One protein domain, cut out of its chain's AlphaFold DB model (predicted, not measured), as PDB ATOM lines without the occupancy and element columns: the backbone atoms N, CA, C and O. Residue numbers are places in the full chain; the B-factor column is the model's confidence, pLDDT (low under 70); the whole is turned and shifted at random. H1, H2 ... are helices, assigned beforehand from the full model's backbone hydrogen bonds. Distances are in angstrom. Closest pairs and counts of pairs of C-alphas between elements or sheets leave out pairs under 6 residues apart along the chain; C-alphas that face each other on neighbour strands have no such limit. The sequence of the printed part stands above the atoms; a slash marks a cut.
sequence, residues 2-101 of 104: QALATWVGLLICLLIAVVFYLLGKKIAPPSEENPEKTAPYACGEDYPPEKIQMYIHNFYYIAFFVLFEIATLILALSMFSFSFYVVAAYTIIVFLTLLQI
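What this domain is: This is residues 2 to 101 of the 104 residues of an uncharacterized protein of Candidatus Bathyarchaeota archaeon (UniProt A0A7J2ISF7). The model is an open, flat frame round an empty middle: the long helix H1 runs alone along one side, a thin winding link with the tiny helix H2 makes the turn at one end, and the chain then comes back to a helical hairpin, H3 and H4, on the other side. H1 has no helix packed on it, and the hairpin is the one place where two helices lie side by side. The printed part has 100 residues with four named helices, in the order H1, H2, H3, H4, and no named strand; the class is all helix, with 68 of the 100 printed residues in helices. The whole is extended, with a radius of gyration of the C-alphas of 24.4 A, and its outline is flat, spanning 67 by 42 by 14 A.

Where its parts are: H1 comes first, residues 2 to 27, from C-alpha 2 at (19.258, -18.965, 16.690) to C-alpha 27 at (-6.416, -45.116, 22.833). With 26 residues it is the longest helix, 37.2 A from first to last C-alpha. H2 is a helix of four residues, 35 to 38, with 5.4 A between its first and last C-alphas. Residues 39 to 58 follow, 20 residues with no named element; their C-alphas lie 16 to 32 A from the mean of all C-alphas. H3, residues 59 to 80, begins at C-alpha 59 at (-15.832, -5.857, 13.101) and is 32.6 A long from first to last C-alpha. H4, residues 84 to 99, is 22.6 A long and ends at C-alpha 99 at (-6.913, 9.934, 17.894).

How they stand to each other: H1 touches no helix: it is apart from H2, from H3 and from H4. Residues 2 to 35, of which 2 to 27 belong to H1, stand free, with no C-alpha 8 or more residues away along the chain within 10 A. H2 touches no helix either, and is apart from H3 and from H4. H3 and H4 touch, with 9 pairs of C-alphas within 8 A; their closest C-alphas are those of Ser 78 and Val 87, 5.6 A apart. Their centres are 11.8 A apart, and their lines stand at a shallow tilt of 10 degrees, running opposite ways. The two form a helical hairpin, joined by a tight link of 3 residues. In the backbone, each O i to N i+4 pair inside H1 and H4 is within hydrogen-bond range, while H3 has 17 of 18 such pairs within range. H2 is too short for any such pair; its one O i to N i+3 pair is within range.

The domain as a whole: The C-alphas farthest apart are those of Glu 32 and Tyr 85, at 67.5 A, and the first and last printed C-alphas, of Gln 2 and Ile 101, are 39.1 A apart. The full chain has 104 residues, and the printed part runs from residue 2 to residue 101 without a cut. The link from H1 to H2, 7 residues, is short, and the link from H2 to H3, 20 residues, is long. Besides residues 2 to 35, residues 51 to 59 and residues 80 to 85 stand free. Without these stretches the body has 51 residues and spans 61 by 23 by 14 A. The mean pLDDT of the printed part is 89.2; H1 has a mean of 96, H2 of 88, H3 of 87 and H4 of 86. One residue, Phe 82 in the link between H3 and H4, is under 70.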
ATOM      1  N   GLN A   2      20.629 -19.261  16.220       82.06
ATOM      2  CA  GLN A   2      19.258 -18.965  16.690       82.06
ATOM      3  C   GLN A   2      18.147 -19.400  15.720       82.06
ATOM      4  O   GLN A   2      17.218 -20.074  16.147       82.06
ATOM      5  N   ALA A   3      18.274 -19.111  14.420       85.62
ATOM      6  CA  ALA A   3      17.268 -19.526  13.432       85.62
ATOM      7  C   ALA A   3      17.117 -21.058  13.338       85.62
ATOM      8  O   ALA A   3      16.018 -21.579  13.200       85.62
ATOM      9  N   LEU A   4      18.220 -21.803  13.462       92.44
ATOM     10  CA  LEU A   4      18.172 -23.266  13.494       92.44
ATOM     11  C   LEU A   4      17.411 -23.759  14.733       92.44
ATOM     12  O   LEU A   4      16.560 -24.633  14.620       92.44
ATOM     13  N   ALA A   5      17.671 -23.160  15.899       93.75
ATOM     14  CA  ALA A   5      16.983 -23.504  17.140       93.75
ATOM     15  C   ALA A   5      15.471 -23.224  17.075       93.75
ATOM     16  O   ALA A   5      14.690 -24.049  17.546       93.75
ATOM     17  N   THR A   6      15.036 -22.121  16.451       95.31
ATOM     18  CA  THR A   6      13.602 -21.817  16.286       95.31
ATOM     19  C   THR A   6      12.902 -22.817  15.373       95.31
ATOM     20  O   THR A   6      11.813 -23.281  15.702       95.31
ATOM     21  N   TRP A   7      13.535 -23.208  14.261       96.75
ATOM     22  CA  TRP A   7      12.976 -24.221  13.360       96.75
ATOM     23  C   TRP A   7      12.908 -25.600  14.017       96.75
ATOM     24  O   TRP A   7      11.891 -26.281  13.910       96.75
ATOM     25  N   VAL A   8      13.951 -25.990  14.753       97.50
ATOM     26  CA  VAL A   8      13.958 -27.240  15.527       97.50
ATOM     27  C   VAL A   8      12.866 -27.220  16.599       97.50
ATOM     28  O   VAL A   8      12.131 -28.195  16.728       97.50
ATOM     29  N   GLY A   9      12.698 -26.106  17.316       97.31
ATOM     30  CA  GLY A   9      11.631 -25.942  18.303       97.31
ATOM     31  C   GLY A   9      10.233 -26.099  17.698       97.31
ATOM     32  O   GLY A   9       9.428 -26.867  18.220       97.31
ATOM     33  N   LEU A  10       9.963 -25.448  16.560       97.31
ATOM     34  CA  LEU A  10       8.699 -25.596  15.826       97.31
ATOM     35  C   LEU A  10       8.432 -27.064  15.457       97.31
ATOM     36  O   LEU A  10       7.331 -27.565  15.685       97.31
ATOM     37  N   LEU A  11       9.437 -27.756  14.913       98.25
ATOM     38  CA  LEU A  11       9.318 -29.161  14.519       98.25
ATOM     39  C   LEU A  11       9.049 -30.072  15.717       98.25
ATOM     40  O   LEU A  11       8.226 -30.977  15.608       98.25
ATOM     41  N   ILE A  12       9.690 -29.819  16.860       98.31
ATOM     42  CA  ILE A  12       9.432 -30.557  18.100       98.31
ATOM     43  C   ILE A  12       7.984 -30.340  18.554       98.31
ATOM     44  O   ILE A  12       7.288 -31.316  18.821       98.31
ATOM     45  N   CYS A  13       7.498 -29.094  18.585       98.31
ATOM     46  CA  CYS A  13       6.113 -28.799  18.960       98.31
ATOM     47  C   CYS A  13       5.102 -29.481  18.026       98.31
ATOM     48  O   CYS A  13       4.139 -30.089  18.498       98.31
ATOM     49  N   LEU A  14       5.337 -29.426  16.712       98.38
ATOM     50  CA  LEU A  14       4.492 -30.087  15.717       98.38
ATOM     51  C   LEU A  14       4.498 -31.608  15.908       98.38
ATOM     52  O   LEU A  14       3.441 -32.238  15.917       98.38
ATOM     53  N   LEU A  15       5.682 -32.197  16.099       98.50
ATOM     54  CA  LEU A  15       5.843 -33.630  16.318       98.50
ATOM     55  C   LEU A  15       5.097 -34.072  17.576       98.50
ATOM     56  O   LEU A  15       4.362 -35.053  17.526       98.50
ATOM     57  N   ILE A  16       5.225 -33.327  18.675       98.56
ATOM     58  CA  ILE A  16       4.505 -33.604  19.922       98.56
ATOM     59  C   ILE A  16       2.987 -33.555  19.694       98.56
ATOM     60  O   ILE A  16       2.286 -34.482  20.100       98.56
ATOM     61  N   ALA A  17       2.476 -32.527  19.007       98.38
ATOM     62  CA  ALA A  17       1.048 -32.408  18.708       98.38
ATOM     63  C   ALA A  17       0.527 -33.591  17.869       98.38
ATOM     64  O   ALA A  17      -0.515 -34.168  18.184       98.38
ATOM     65  N   VAL A  18       1.279 -34.004  16.844       98.44
ATOM     66  CA  VAL A  18       0.939 -35.162  16.001       98.44
ATOM     67  C   VAL A  18       0.976 -36.461  16.802       98.44
ATOM     68  O   VAL A  18       0.059 -37.274  16.686       98.44
ATOM     69  N   VAL A  19       1.993 -36.660  17.643       98.50
ATOM     70  CA  VAL A  19       2.093 -37.843  18.508       98.50
ATOM     71  C   VAL A  19       0.884 -37.926  19.438       98.50
ATOM     72  O   VAL A  19       0.261 -38.983  19.507       98.50
ATOM     73  N   PHE A  20       0.492 -36.827  20.088       98.25
ATOM     74  CA  PHE A  20      -0.701 -36.818  20.938       98.25
ATOM     75  C   PHE A  20      -1.986 -37.097  20.161       98.25
ATOM     76  O   PHE A  20      -2.818 -37.867  20.634       98.25
ATOM     77  N   TYR A  21      -2.135 -36.541  18.958       97.44
ATOM     78  CA  TYR A  21      -3.286 -36.822  18.102       97.44
ATOM     79  C   TYR A  21      -3.378 -38.313  17.728       97.44
ATOM     80  O   TYR A  21      -4.437 -38.931  17.851       97.44
ATOM     81  N   LEU A  22      -2.256 -38.924  17.329       97.81
ATOM     82  CA  LEU A  22      -2.199 -40.342  16.966       97.81
ATOM     83  C   LEU A  22      -2.408 -41.264  18.171       97.81
ATOM     84  O   LEU A  22      -3.111 -42.269  18.058       97.81
ATOM     85  N   LEU A  23      -1.828 -40.925  19.325       97.94
ATOM     86  CA  LEU A  23      -2.048 -41.659  20.570       97.94
ATOM     87  C   LEU A  23      -3.507 -41.562  21.013       97.94
ATOM     88  O   LEU A  23      -4.101 -42.590  21.318       97.94
ATOM     89  N   GLY A  24      -4.105 -40.369  20.972       96.75
ATOM     90  CA  GLY A  24      -5.521 -40.162  21.271       96.75
ATOM     91  C   GLY A  24      -6.418 -41.016  20.378       96.75
ATOM     92  O   GLY A  24      -7.272 -41.741  20.880       96.75
ATOM     93  N   LYS A  25      -6.148 -41.037  19.065       94.62
ATOM     94  CA  LYS A  25      -6.858 -41.901  18.111       94.62
ATOM     95  C   LYS A  25      -6.690 -43.395  18.417       94.62
ATOM     96  O   LYS A  25      -7.630 -44.154  18.221       94.62
ATOM     97  N   LYS A  26      -5.504 -43.827  18.860       96.00
ATOM     98  CA  LYS A  26      -5.215 -45.240  19.164       96.00
ATOM     99  C   LYS A  26      -5.826 -45.703  20.492       96.00
ATOM    100  O   LYS A  26      -6.177 -46.871  20.608       96.00
ATOM    101  N   ILE A  27      -5.888 -44.821  21.490       97.06
ATOM    102  CA  ILE A  27      -6.416 -45.116  22.833       97.06
ATOM    103  C   ILE A  27      -7.947 -45.026  22.858       97.06
ATOM    104  O   ILE A  27      -8.581 -45.711  23.659       97.06
ATOM    105  N   ALA A  28      -8.542 -44.191  22.001       94.00
ATOM    106  CA  ALA A  28      -9.986 -44.030  21.924       94.00
ATOM    107  C   ALA A  28     -10.697 -45.380  21.682       94.00
ATOM    108  O   ALA A  28     -10.244 -46.171  20.849       94.00
ATOM    109  N   PRO A  29     -11.822 -45.644  22.371       92.38
ATOM    110  CA  PRO A  29     -12.656 -46.800  22.079       92.38
ATOM    111  C   PRO A  29     -13.097 -46.807  20.608       92.38
ATOM    112  O   PRO A  29     -13.337 -45.735  20.042       92.38
ATOM    113  N   PRO A  30     -13.241 -47.987  19.982       87.88
ATOM    114  CA  PRO A  30     -13.810 -48.068  18.644       87.88
ATOM    115  C   PRO A  30     -15.216 -47.455  18.660       87.88
ATOM    116  O   PRO A  30     -16.028 -47.760  19.532       87.88
ATOM    117  N   SER A  31     -15.497 -46.572  17.704       83.81
ATOM    118  CA  SER A  31     -16.817 -45.971  17.538       83.81
ATOM    119  C   SER A  31     -17.456 -46.510  16.272       83.81
ATOM    120  O   SER A  31     -16.878 -46.392  15.196       83.81
ATOM    121  N   GLU A  32     -18.672 -47.035  16.393       88.75
ATOM    122  CA  GLU A  32     -19.529 -47.300  15.237       88.75
ATOM    123  C   GLU A  32     -19.933 -45.988  14.560       88.75
ATOM    124  O   GLU A  32     -20.144 -44.968  15.241       88.75
ATOM    125  N   GLU A  33     -20.036 -46.029  13.231       87.00
ATOM    126  CA  GLU A  33     -20.576 -44.938  12.426       87.00
ATOM    127  C   GLU A  33     -22.055 -44.753  12.776       87.00
ATOM    128  O   GLU A  33     -22.885 -45.621  12.522       87.00
ATOM    129  N   ASN A  34     -22.378 -43.625  13.407       89.06
ATOM    130  CA  ASN A  34     -23.747 -43.236  13.723       89.06
ATOM    131  C   ASN A  34     -23.934 -41.780  13.259       89.06
ATOM    132  O   ASN A  34     -23.188 -40.918  13.733       89.06
ATOM    133  N   PRO A  35     -24.897 -41.495  12.361       87.00
ATOM    134  CA  PRO A  35     -25.141 -40.146  11.850       87.00
ATOM    135  C   PRO A  35     -25.512 -39.137  12.947       87.00
ATOM    136  O   PRO A  35     -25.183 -37.961  12.826       87.00
ATOM    137  N   GLU A  36     -26.115 -39.576  14.052       87.81
ATOM    138  CA  GLU A  36     -26.423 -38.712  15.197       87.81
ATOM    139  C   GLU A  36     -25.158 -38.266  15.947       87.81
ATOM    140  O   GLU A  36     -25.131 -37.179  16.515       87.81
ATOM    141  N   LYS A  37     -24.068 -39.053  15.918       87.62
ATOM    142  CA  LYS A  37     -22.784 -38.668  16.546       87.62
ATOM    143  C   LYS A  37     -22.076 -37.541  15.799       87.62
ATOM    144  O   LYS A  37     -21.227 -36.868  16.379       87.62
ATOM    145  N   THR A  38     -22.360 -37.390  14.507       88.88
ATOM    146  CA  THR A  38     -21.772 -36.358  13.645       88.88
ATOM    147  C   THR A  38     -22.729 -35.195  13.390       88.88
ATOM    148  O   THR A  38     -22.324 -34.216  12.759       88.88
ATOM    149  N   ALA A  39     -23.966 -35.276  13.886       89.38
ATOM    150  CA  ALA A  39     -24.933 -34.192  13.832       89.38
ATOM    151  C   ALA A  39     -24.485 -33.003  14.711       89.38
ATOM    152  O   ALA A  39     -23.839 -33.201  15.747       89.38
ATOM    153  N   PRO A  40     -24.800 -31.754  14.322       90.12
ATOM    154  CA  PRO A  40     -24.530 -30.583  15.148       90.12
ATOM    155  C   PRO A  40     -25.213 -30.680  16.513       90.12
ATOM    156  O   PRO A  40     -26.350 -31.132  16.628       90.12
ATOM    157  N   TYR A  41     -24.540 -30.195  17.555       89.88
ATOM    158  CA  TYR A  41     -25.162 -30.109  18.870       89.88
ATOM    159  C   TYR A  41     -26.231 -29.007  18.884       89.88
ATOM    160  O   TYR A  41     -25.903 -27.827  18.779       89.88
ATOM    161  N   ALA A  42     -27.489 -29.400  19.069       90.50
ATOM    162  CA  ALA A  42     -28.632 -28.504  19.238       90.50
ATOM    163  C   ALA A  42     -29.508 -28.959  20.418       90.50
ATOM    164  O   ALA A  42     -30.706 -29.156  20.282       90.50
ATOM    165  N   CYS A  43     -28.897 -29.226  21.579       89.12
ATOM    166  CA  CYS A  43     -29.610 -29.719  22.771       89.12
ATOM    167  C   CYS A  43     -30.430 -31.014  22.552       89.12
ATOM    168  O   CYS A  43     -31.344 -31.298  23.319       89.12
ATOM    169  N   GLY A  44     -30.070 -31.823  21.548       88.56
ATOM    170  CA  GLY A  44     -30.795 -33.042  21.167       88.56
ATOM    171  C   GLY A  44     -31.945 -32.813  20.183       88.56
ATOM    172  O   GLY A  44     -32.630 -33.768  19.832       88.56
ATOM    173  N   GLU A  45     -32.156 -31.575  19.735       89.25
ATOM    174  CA  GLU A  45     -33.102 -31.249  18.670       89.25
ATOM    175  C   GLU A  45     -32.513 -31.582  17.295       89.25
ATOM    176  O   GLU A  45     -31.311 -31.426  17.055       89.25
ATOM    177  N   ASP A  46     -33.377 -32.020  16.378       89.00
ATOM    178  CA  ASP A  46     -33.026 -32.210  14.972       89.00
ATOM    179  C   ASP A  46     -32.992 -30.844  14.274       89.00
ATOM    180  O   ASP A  46     -33.997 -30.355  13.752       89.00
ATOM    181  N   TYR A  47     -31.836 -30.181  14.358       85.62
ATOM    182  CA  TYR A  47     -31.604 -28.876  13.749       85.62
ATOM    183  C   TYR A  47     -30.673 -29.005  12.534       85.62
ATOM    184  O   TYR A  47     -29.542 -29.492  12.671       85.62
ATOM    185  N   PRO A  48     -31.089 -28.542  11.341       84.69
ATOM    186  CA  PRO A  48     -30.259 -28.644  10.153       84.69
ATOM    187  C   PRO A  48     -29.003 -27.761  10.276       84.69
ATOM    188  O   PRO A  48     -29.071 -26.635  10.771       84.69
ATOM    189  N   PRO A  49     -27.833 -28.216   9.795       84.00
ATOM    190  CA  PRO A  49     -26.630 -27.393   9.764       84.00
ATOM    191  C   PRO A  49     -26.798 -26.238   8.769       84.00
ATOM    192  O   PRO A  49     -26.581 -26.383   7.565       84.00
ATOM    193  N   GLU A  50     -27.158 -25.066   9.281       87.56
ATOM    194  CA  GLU A  50     -27.335 -23.857   8.484       87.56
ATOM    195  C   GLU A  50     -26.133 -22.917   8.604       87.56
ATOM    196  O   GLU A  50     -25.550 -22.716   9.671       87.56
ATOM    197  N   LYS A  51     -25.764 -22.292   7.483       87.75
ATOM    198  CA  LYS A  51     -24.768 -21.217   7.463       87.75
ATOM    199  C   LYS A  51     -25.481 -19.889   7.661       87.75
ATOM    200  O   LYS A  51     -25.925 -19.275   6.694       87.75
ATOM    201  N   ILE A  52     -25.577 -19.447   8.907       88.75
ATOM    202  CA  ILE A  52     -26.133 -18.134   9.230       88.75
ATOM    203  C   ILE A  52     -25.054 -17.051   9.163       88.75
ATOM    204  O   ILE A  52     -23.907 -17.254   9.571       88.75
ATOM    205  N   GLN A  53     -25.418 -15.875   8.655       89.69
ATOM    206  CA  GLN A  53     -24.549 -14.707   8.732       89.69
ATOM    207  C   GLN A  53     -24.581 -14.165  10.162       89.69
ATOM    208  O   GLN A  53     -25.564 -13.568  10.595       89.69
ATOM    209  N   MET A  54     -23.490 -14.365  10.897       87.94
ATOM    210  CA  MET A  54     -23.338 -13.803  12.234       87.94
ATOM    211  C   MET A  54     -22.906 -12.339  12.152       87.94
ATOM    212  O   MET A  54     -21.953 -11.994  11.449       87.94
ATOM    213  N   TYR A  55     -23.593 -11.472  12.896       91.19
ATOM    214  CA  TYR A  55     -23.157 -10.093  13.077       91.19
ATOM    215  C   TYR A  55     -21.915 -10.060  13.974       91.19
ATOM    216  O   TYR A  55     -21.963 -10.436  15.144       91.19
ATOM    217  N   ILE A  56     -20.795  -9.595  13.425       90.69
ATOM    218  CA  ILE A  56     -19.554  -9.427  14.182       90.69
ATOM    219  C   ILE A  56     -19.593  -8.051  14.842       90.69
ATOM    220  O   ILE A  56     -19.238  -7.049  14.224       90.69
ATOM    221  N   HIS A  57     -20.001  -8.008  16.112       87.81
ATOM    222  CA  HIS A  57     -20.141  -6.758  16.869       87.81
ATOM    223  C   HIS A  57     -18.879  -5.883  16.825       87.81
ATOM    224  O   HIS A  57     -18.958  -4.673  16.645       87.81
ATOM    225  N   ASN A  58     -17.706  -6.516  16.886       87.94
ATOM    226  CA  ASN A  58     -16.406  -5.851  16.917       87.94
ATOM    227  C   ASN A  58     -15.694  -5.834  15.553       87.94
ATOM    228  O   ASN A  58     -14.465  -5.827  15.500       87.94
ATOM    229  N   PHE A  59     -16.434  -5.840  14.440       88.75
ATOM    230  CA  PHE A  59     -15.832  -5.857  13.101       88.75
ATOM    231  C   PHE A  59     -14.833  -4.709  12.890       88.75
ATOM    232  O   PHE A  59     -13.712  -4.932  12.433       88.75
ATOM    233  N   TYR A  60     -15.197  -3.489  13.293       85.44
ATOM    234  CA  TYR A  60     -14.313  -2.329  13.164       85.44
ATOM    235  C   TYR A  60     -13.054  -2.449  14.023       85.44
ATOM    236  O   TYR A  60     -11.984  -2.064  13.565       85.44
ATOM    237  N   TYR A  61     -13.134  -3.049  15.214       85.06
ATOM    238  CA  TYR A  61     -11.944  -3.325  16.024       85.06
ATOM    239  C   TYR A  61     -10.973  -4.265  15.309       85.06
ATOM    240  O   TYR A  61      -9.772  -4.017  15.329       85.06
ATOM    241  N   ILE A  62     -11.476  -5.304  14.636       90.19
ATOM    242  CA  ILE A  62     -10.640  -6.216  13.841       90.19
ATOM    243  C   ILE A  62      -9.992  -5.461  12.674       90.19
ATOM    244  O   ILE A  62      -8.797  -5.609  12.432       90.19
ATOM    245  N   ALA A  63     -10.750  -4.607  11.980       88.62
ATOM    246  CA  ALA A  63     -10.212  -3.790  10.896       88.62
ATOM    247  C   ALA A  63      -9.113  -2.829  11.390       88.62
ATOM    248  O   ALA A  63      -8.041  -2.753  10.790       88.62
ATOM    249  N   PHE A  64      -9.340  -2.143  12.516       85.75
ATOM    250  CA  PHE A  64      -8.338  -1.276  13.138       85.75
ATOM    251  C   PHE A  64      -7.114  -2.056  13.618       85.75
ATOM    252  O   PHE A  64      -5.997  -1.592  13.420       85.75
ATOM    253  N   PHE A  65      -7.294  -3.253  14.181       87.94
ATOM    254  CA  PHE A  65      -6.188  -4.124  14.573       87.94
ATOM    255  C   PHE A  65      -5.269  -4.436  13.382       87.94
ATOM    256  O   PHE A  65      -4.059  -4.260  13.483       87.94
ATOM    257  N   VAL A  66      -5.836  -4.798  12.226       92.06
ATOM    258  CA  VAL A  66      -5.054  -5.053  11.003       92.06
ATOM    259  C   VAL A  66      -4.328  -3.792  10.521       92.06
ATOM    260  O   VAL A  66      -3.162  -3.862  10.133       92.06
ATOM    261  N   LEU A  67      -4.980  -2.627  10.571       88.00
ATOM    262  CA  LEU A  67      -4.336  -1.355  10.224       88.00
ATOM    263  C   LEU A  67      -3.152  -1.043  11.155       88.00
ATOM    264  O   LEU A  67      -2.099  -0.611  10.681       88.00
ATOM    265  N   PHE A  68      -3.291  -1.295  12.460       86.88
ATOM    266  CA  PHE A  68      -2.208  -1.094  13.423       86.88
ATOM    267  C   PHE A  68      -1.073  -2.101  13.285       86.88
ATOM    268  O   PHE A  68       0.082  -1.721  13.470       86.88
ATOM    269  N   GLU A  69      -1.359  -3.342  12.903       91.75
ATOM    270  CA  GLU A  69      -0.332  -4.335  12.566       91.75
ATOM    271  C   GLU A  69       0.542  -3.853  11.398       91.75
ATOM    272  O   GLU A  69       1.770  -3.834  11.503       91.75
ATOM    273  N   ILE A  70      -0.071  -3.354  10.318       90.06
ATOM    274  CA  ILE A  70       0.664  -2.797   9.169       90.06
ATOM    275  C   ILE A  70       1.494  -1.578   9.595       90.06
ATOM    276  O   ILE A  70       2.667  -1.464   9.236       90.06
ATOM    277  N   ALA A  71       0.906  -0.673  10.379       87.12
ATOM    278  CA  ALA A  71       1.607   0.498  10.889       87.12
ATOM    279  C   ALA A  71       2.814   0.120  11.765       87.12
ATOM    280  O   ALA A  71       3.892   0.698  11.621       87.12
ATOM    281  N   THR A  72       2.652  -0.882  12.630       87.38
ATOM    282  CA  THR A  72       3.715  -1.410  13.493       87.38
ATOM    283  C   THR A  72       4.825  -2.047  12.665       87.38
ATOM    284  O   THR A  72       5.999  -1.813  12.945       87.38
ATOM    285  N   LEU A  73       4.484  -2.783  11.602       90.44
ATOM    286  CA  LEU A  73       5.463  -3.339  10.670       90.44
ATOM    287  C   LEU A  73       6.283  -2.237   9.985       90.44
ATOM    288  O   LEU A  73       7.511  -2.314   9.956       90.44
ATOM    289  N   ILE A  74       5.627  -1.194   9.465       86.38
ATOM    290  CA  ILE A  74       6.311  -0.052   8.836       86.38
ATOM    291  C   ILE A  74       7.228   0.643   9.848       86.38
ATOM    292  O   ILE A  74       8.379   0.946   9.527       86.38
ATOM    293  N   LEU A  75       6.751   0.850  11.079       86.31
ATOM    294  CA  LEU A  75       7.548   1.446  12.144       86.31
ATOM    295  C   LEU A  75       8.775   0.580  12.470       86.31
ATOM    296  O   LEU A  75       9.893   1.094  12.476       86.31
ATOM    297  N   ALA A  76       8.599  -0.730  12.646       87.81
ATOM    298  CA  ALA A  76       9.689  -1.665  12.915       87.81
ATOM    299  C   ALA A  76      10.739  -1.676  11.789       87.81
ATOM    300  O   ALA A  76      11.941  -1.649  12.058       87.81
ATOM    301  N   LEU A  77      10.309  -1.644  10.524       88.06
ATOM    302  CA  LEU A  77      11.213  -1.540   9.375       88.06
ATOM    303  C   LEU A  77      11.928  -0.186   9.325       88.06
ATOM    304  O   LEU A  77      13.117  -0.123   9.010       88.06
ATOM    305  N   SER A  78      11.245   0.904   9.677       85.31
ATOM    306  CA  SER A  78      11.868   2.228   9.722       85.31
ATOM    307  C   SER A  78      12.985   2.309  10.766       85.31
ATOM    308  O   SER A  78      14.000   2.963  10.516       85.31
ATOM    309  N   MET A  79      12.876   1.572  11.879       82.25
ATOM    310  CA  MET A  79      13.933   1.491  12.894       82.25
ATOM    311  C   MET A  79      15.221   0.850  12.353       82.25
ATOM    312  O   MET A  79      16.309   1.255  12.756       82.25
ATOM    313  N   PHE A  80      15.126  -0.072  11.389       81.88
ATOM    314  CA  PHE A  80      16.299  -0.649  10.718       81.88
ATOM    315  C   PHE A  80      17.055   0.355   9.836       81.88
ATOM    316  O   PHE A  80      18.247   0.179   9.596       81.88
ATOM    317  N   SER A  81      16.390   1.415   9.364       73.00
ATOM    318  CA  SER A  81      17.007   2.438   8.507       73.00
ATOM    319  C   SER A  81      17.855   3.472   9.267       73.00
ATOM    320  O   SER A  81      18.459   4.335   8.634       73.00
ATOM    321  N   PHE A  82      17.892   3.414  10.610       66.88
ATOM    322  CA  PHE A  82      18.590   4.345  11.521       66.88
ATOM    323  C   PHE A  82      18.249   5.843  11.359       66.88
ATOM    324  O   PHE A  82      18.853   6.693  12.013       66.88
ATOM    325  N   SER A  83      17.251   6.200  10.545       80.75
ATOM    326  CA  SER A  83      16.801   7.586  10.398       80.75
ATOM    327  C   SER A  83      15.747   7.928  11.448       80.75
ATOM    328  O   SER A  83      14.563   7.619  11.294       80.75
ATOM    329  N   PHE A  84      16.172   8.611  12.514       82.31
ATOM    330  CA  PHE A  84      15.288   9.058  13.597       82.31
ATOM    331  C   PHE A  84      14.091   9.878  13.086       82.31
ATOM    332  O   PHE A  84      12.976   9.706  13.571       82.31
ATOM    333  N   TYR A  85      14.295  10.714  12.063       86.50
ATOM    334  CA  TYR A  85      13.236  11.543  11.480       86.50
ATOM    335  C   TYR A  85      12.114  10.715  10.847       86.50
ATOM    336  O   TYR A  85      10.943  11.061  10.986       86.50
ATOM    337  N   VAL A  86      12.458   9.606  10.183       83.25
ATOM    338  CA  VAL A  86      11.478   8.719   9.543       83.25
ATOM    339  C   VAL A  86      10.662   7.985  10.608       83.25
ATOM    340  O   VAL A  86       9.435   7.979  10.541       83.25
ATOM    341  N   VAL A  87      11.324   7.451  11.640       86.56
ATOM    342  CA  VAL A  87      10.662   6.785  12.776       86.56
ATOM    343  C   VAL A  87       9.722   7.755  13.506       86.56
ATOM    344  O   VAL A  87       8.575   7.409  13.798       86.56
ATOM    345  N   ALA A  88      10.175   8.988  13.758       88.12
ATOM    346  CA  ALA A  88       9.381  10.018  14.423       88.12
ATOM    347  C   ALA A  88       8.154  10.422  13.590       88.12
ATOM    348  O   ALA A  88       7.048  10.484  14.126       88.12
ATOM    349  N   ALA A  89       8.319  10.629  12.279       87.56
ATOM    350  CA  ALA A  89       7.215  10.962  11.381       87.56
ATOM    351  C   ALA A  89       6.146   9.858  11.350       87.56
ATOM    352  O   ALA A  89       4.963  10.152  11.519       87.56
ATOM    353  N   TYR A  90       6.547   8.586  11.211       85.81
ATOM    354  CA  TYR A  90       5.601   7.465  11.243       85.81
ATOM    355  C   TYR A  90       4.909   7.331  12.600       85.81
ATOM    356  O   TYR A  90       3.696   7.147  12.639       85.81
ATOM    357  N   THR A  91       5.637   7.498  13.707       86.81
ATOM    358  CA  THR A  91       5.044   7.477  15.056       86.81
ATOM    359  C   THR A  91       3.967   8.550  15.213       86.81
ATOM    360  O   THR A  91       2.886   8.263  15.724       86.81
ATOM    361  N   ILE A  92       4.223   9.772  14.733       91.06
ATOM    362  CA  ILE A  92       3.247  10.868  14.777       91.06
ATOM    363  C   ILE A  92       2.013  10.524  13.939       91.06
ATOM    364  O   ILE A  92       0.898  10.693  14.421       91.06
ATOM    365  N   ILE A  93       2.189  10.006  12.719       87.31
ATOM    366  CA  ILE A  93       1.065   9.612  11.855       87.31
ATOM    367  C   ILE A  93       0.198   8.553  12.546       87.31
ATOM    368  O   ILE A  93      -1.017   8.717  12.609       87.31
ATOM    369  N   VAL A  94       0.807   7.509  13.118       86.00
ATOM    370  CA  VAL A  94       0.084   6.450  13.845       86.00
ATOM    371  C   VAL A  94      -0.633   6.999  15.078       86.00
ATOM    372  O   VAL A  94      -1.764   6.620  15.368       86.00
ATOM    373  N   PHE A  95      -0.012   7.928  15.803       87.50
ATOM    374  CA  PHE A  95      -0.656   8.579  16.938       87.50
ATOM    375  C   PHE A  95      -1.865   9.420  16.509       87.50
ATOM    376  O   PHE A  95      -2.920   9.355  17.137       87.50
ATOM    377  N   LEU A  96      -1.755  10.168  15.408       88.12
ATOM    378  CA  LEU A  96      -2.867  10.950  14.869       88.12
ATOM    379  C   LEU A  96      -4.020  10.056  14.388       88.12
ATOM    380  O   LEU A  96      -5.176  10.387  14.646       88.12
ATOM    381  N   THR A  97      -3.739   8.913  13.751       81.00
ATOM    382  CA  THR A  97      -4.793   7.967  13.347       81.00
ATOM    383  C   THR A  97      -5.481   7.328  14.552       81.00
ATOM    384  O   THR A  97      -6.701   7.175  14.533       81.00
ATOM    385  N   LEU A  98      -4.747   7.034  15.634       81.56
ATOM    386  CA  LEU A  98      -5.322   6.566  16.903       81.56
ATOM    387  C   LEU A  98      -6.310   7.579  17.500       81.56
ATOM    388  O   LEU A  98      -7.358   7.186  18.011       81.56
ATOM    389  N   LEU A  99      -6.009   8.880  17.417       85.38
ATOM    390  CA  LEU A  99      -6.913   9.934  17.894       85.38
ATOM    391  C   LEU A  99      -8.202  10.036  17.066       85.38
ATOM    392  O   LEU A  99      -9.218  10.494  17.586       85.38
ATOM    393  N   GLN A 100      -8.162   9.617  15.800       79.62
ATOM    394  CA  GLN A 100      -9.306   9.631  14.891       79.62
ATOM    395  C   GLN A 100     -10.171   8.369  14.973       79.62
ATOM    396  O   GLN A 100     -11.230   8.339  14.343       79.62
ATOM    397  N   ILE A 101      -9.767   7.343  15.737       78.12
ATOM    398  CA  ILE A 101     -10.626   6.173  15.948       78.12
ATOM    399  C   ILE A 101     -11.901   6.645  16.645       78.12
ATOM    400  O   ILE A 101     -11.836   7.186  17.757       78.12
TER     401      ILE A 101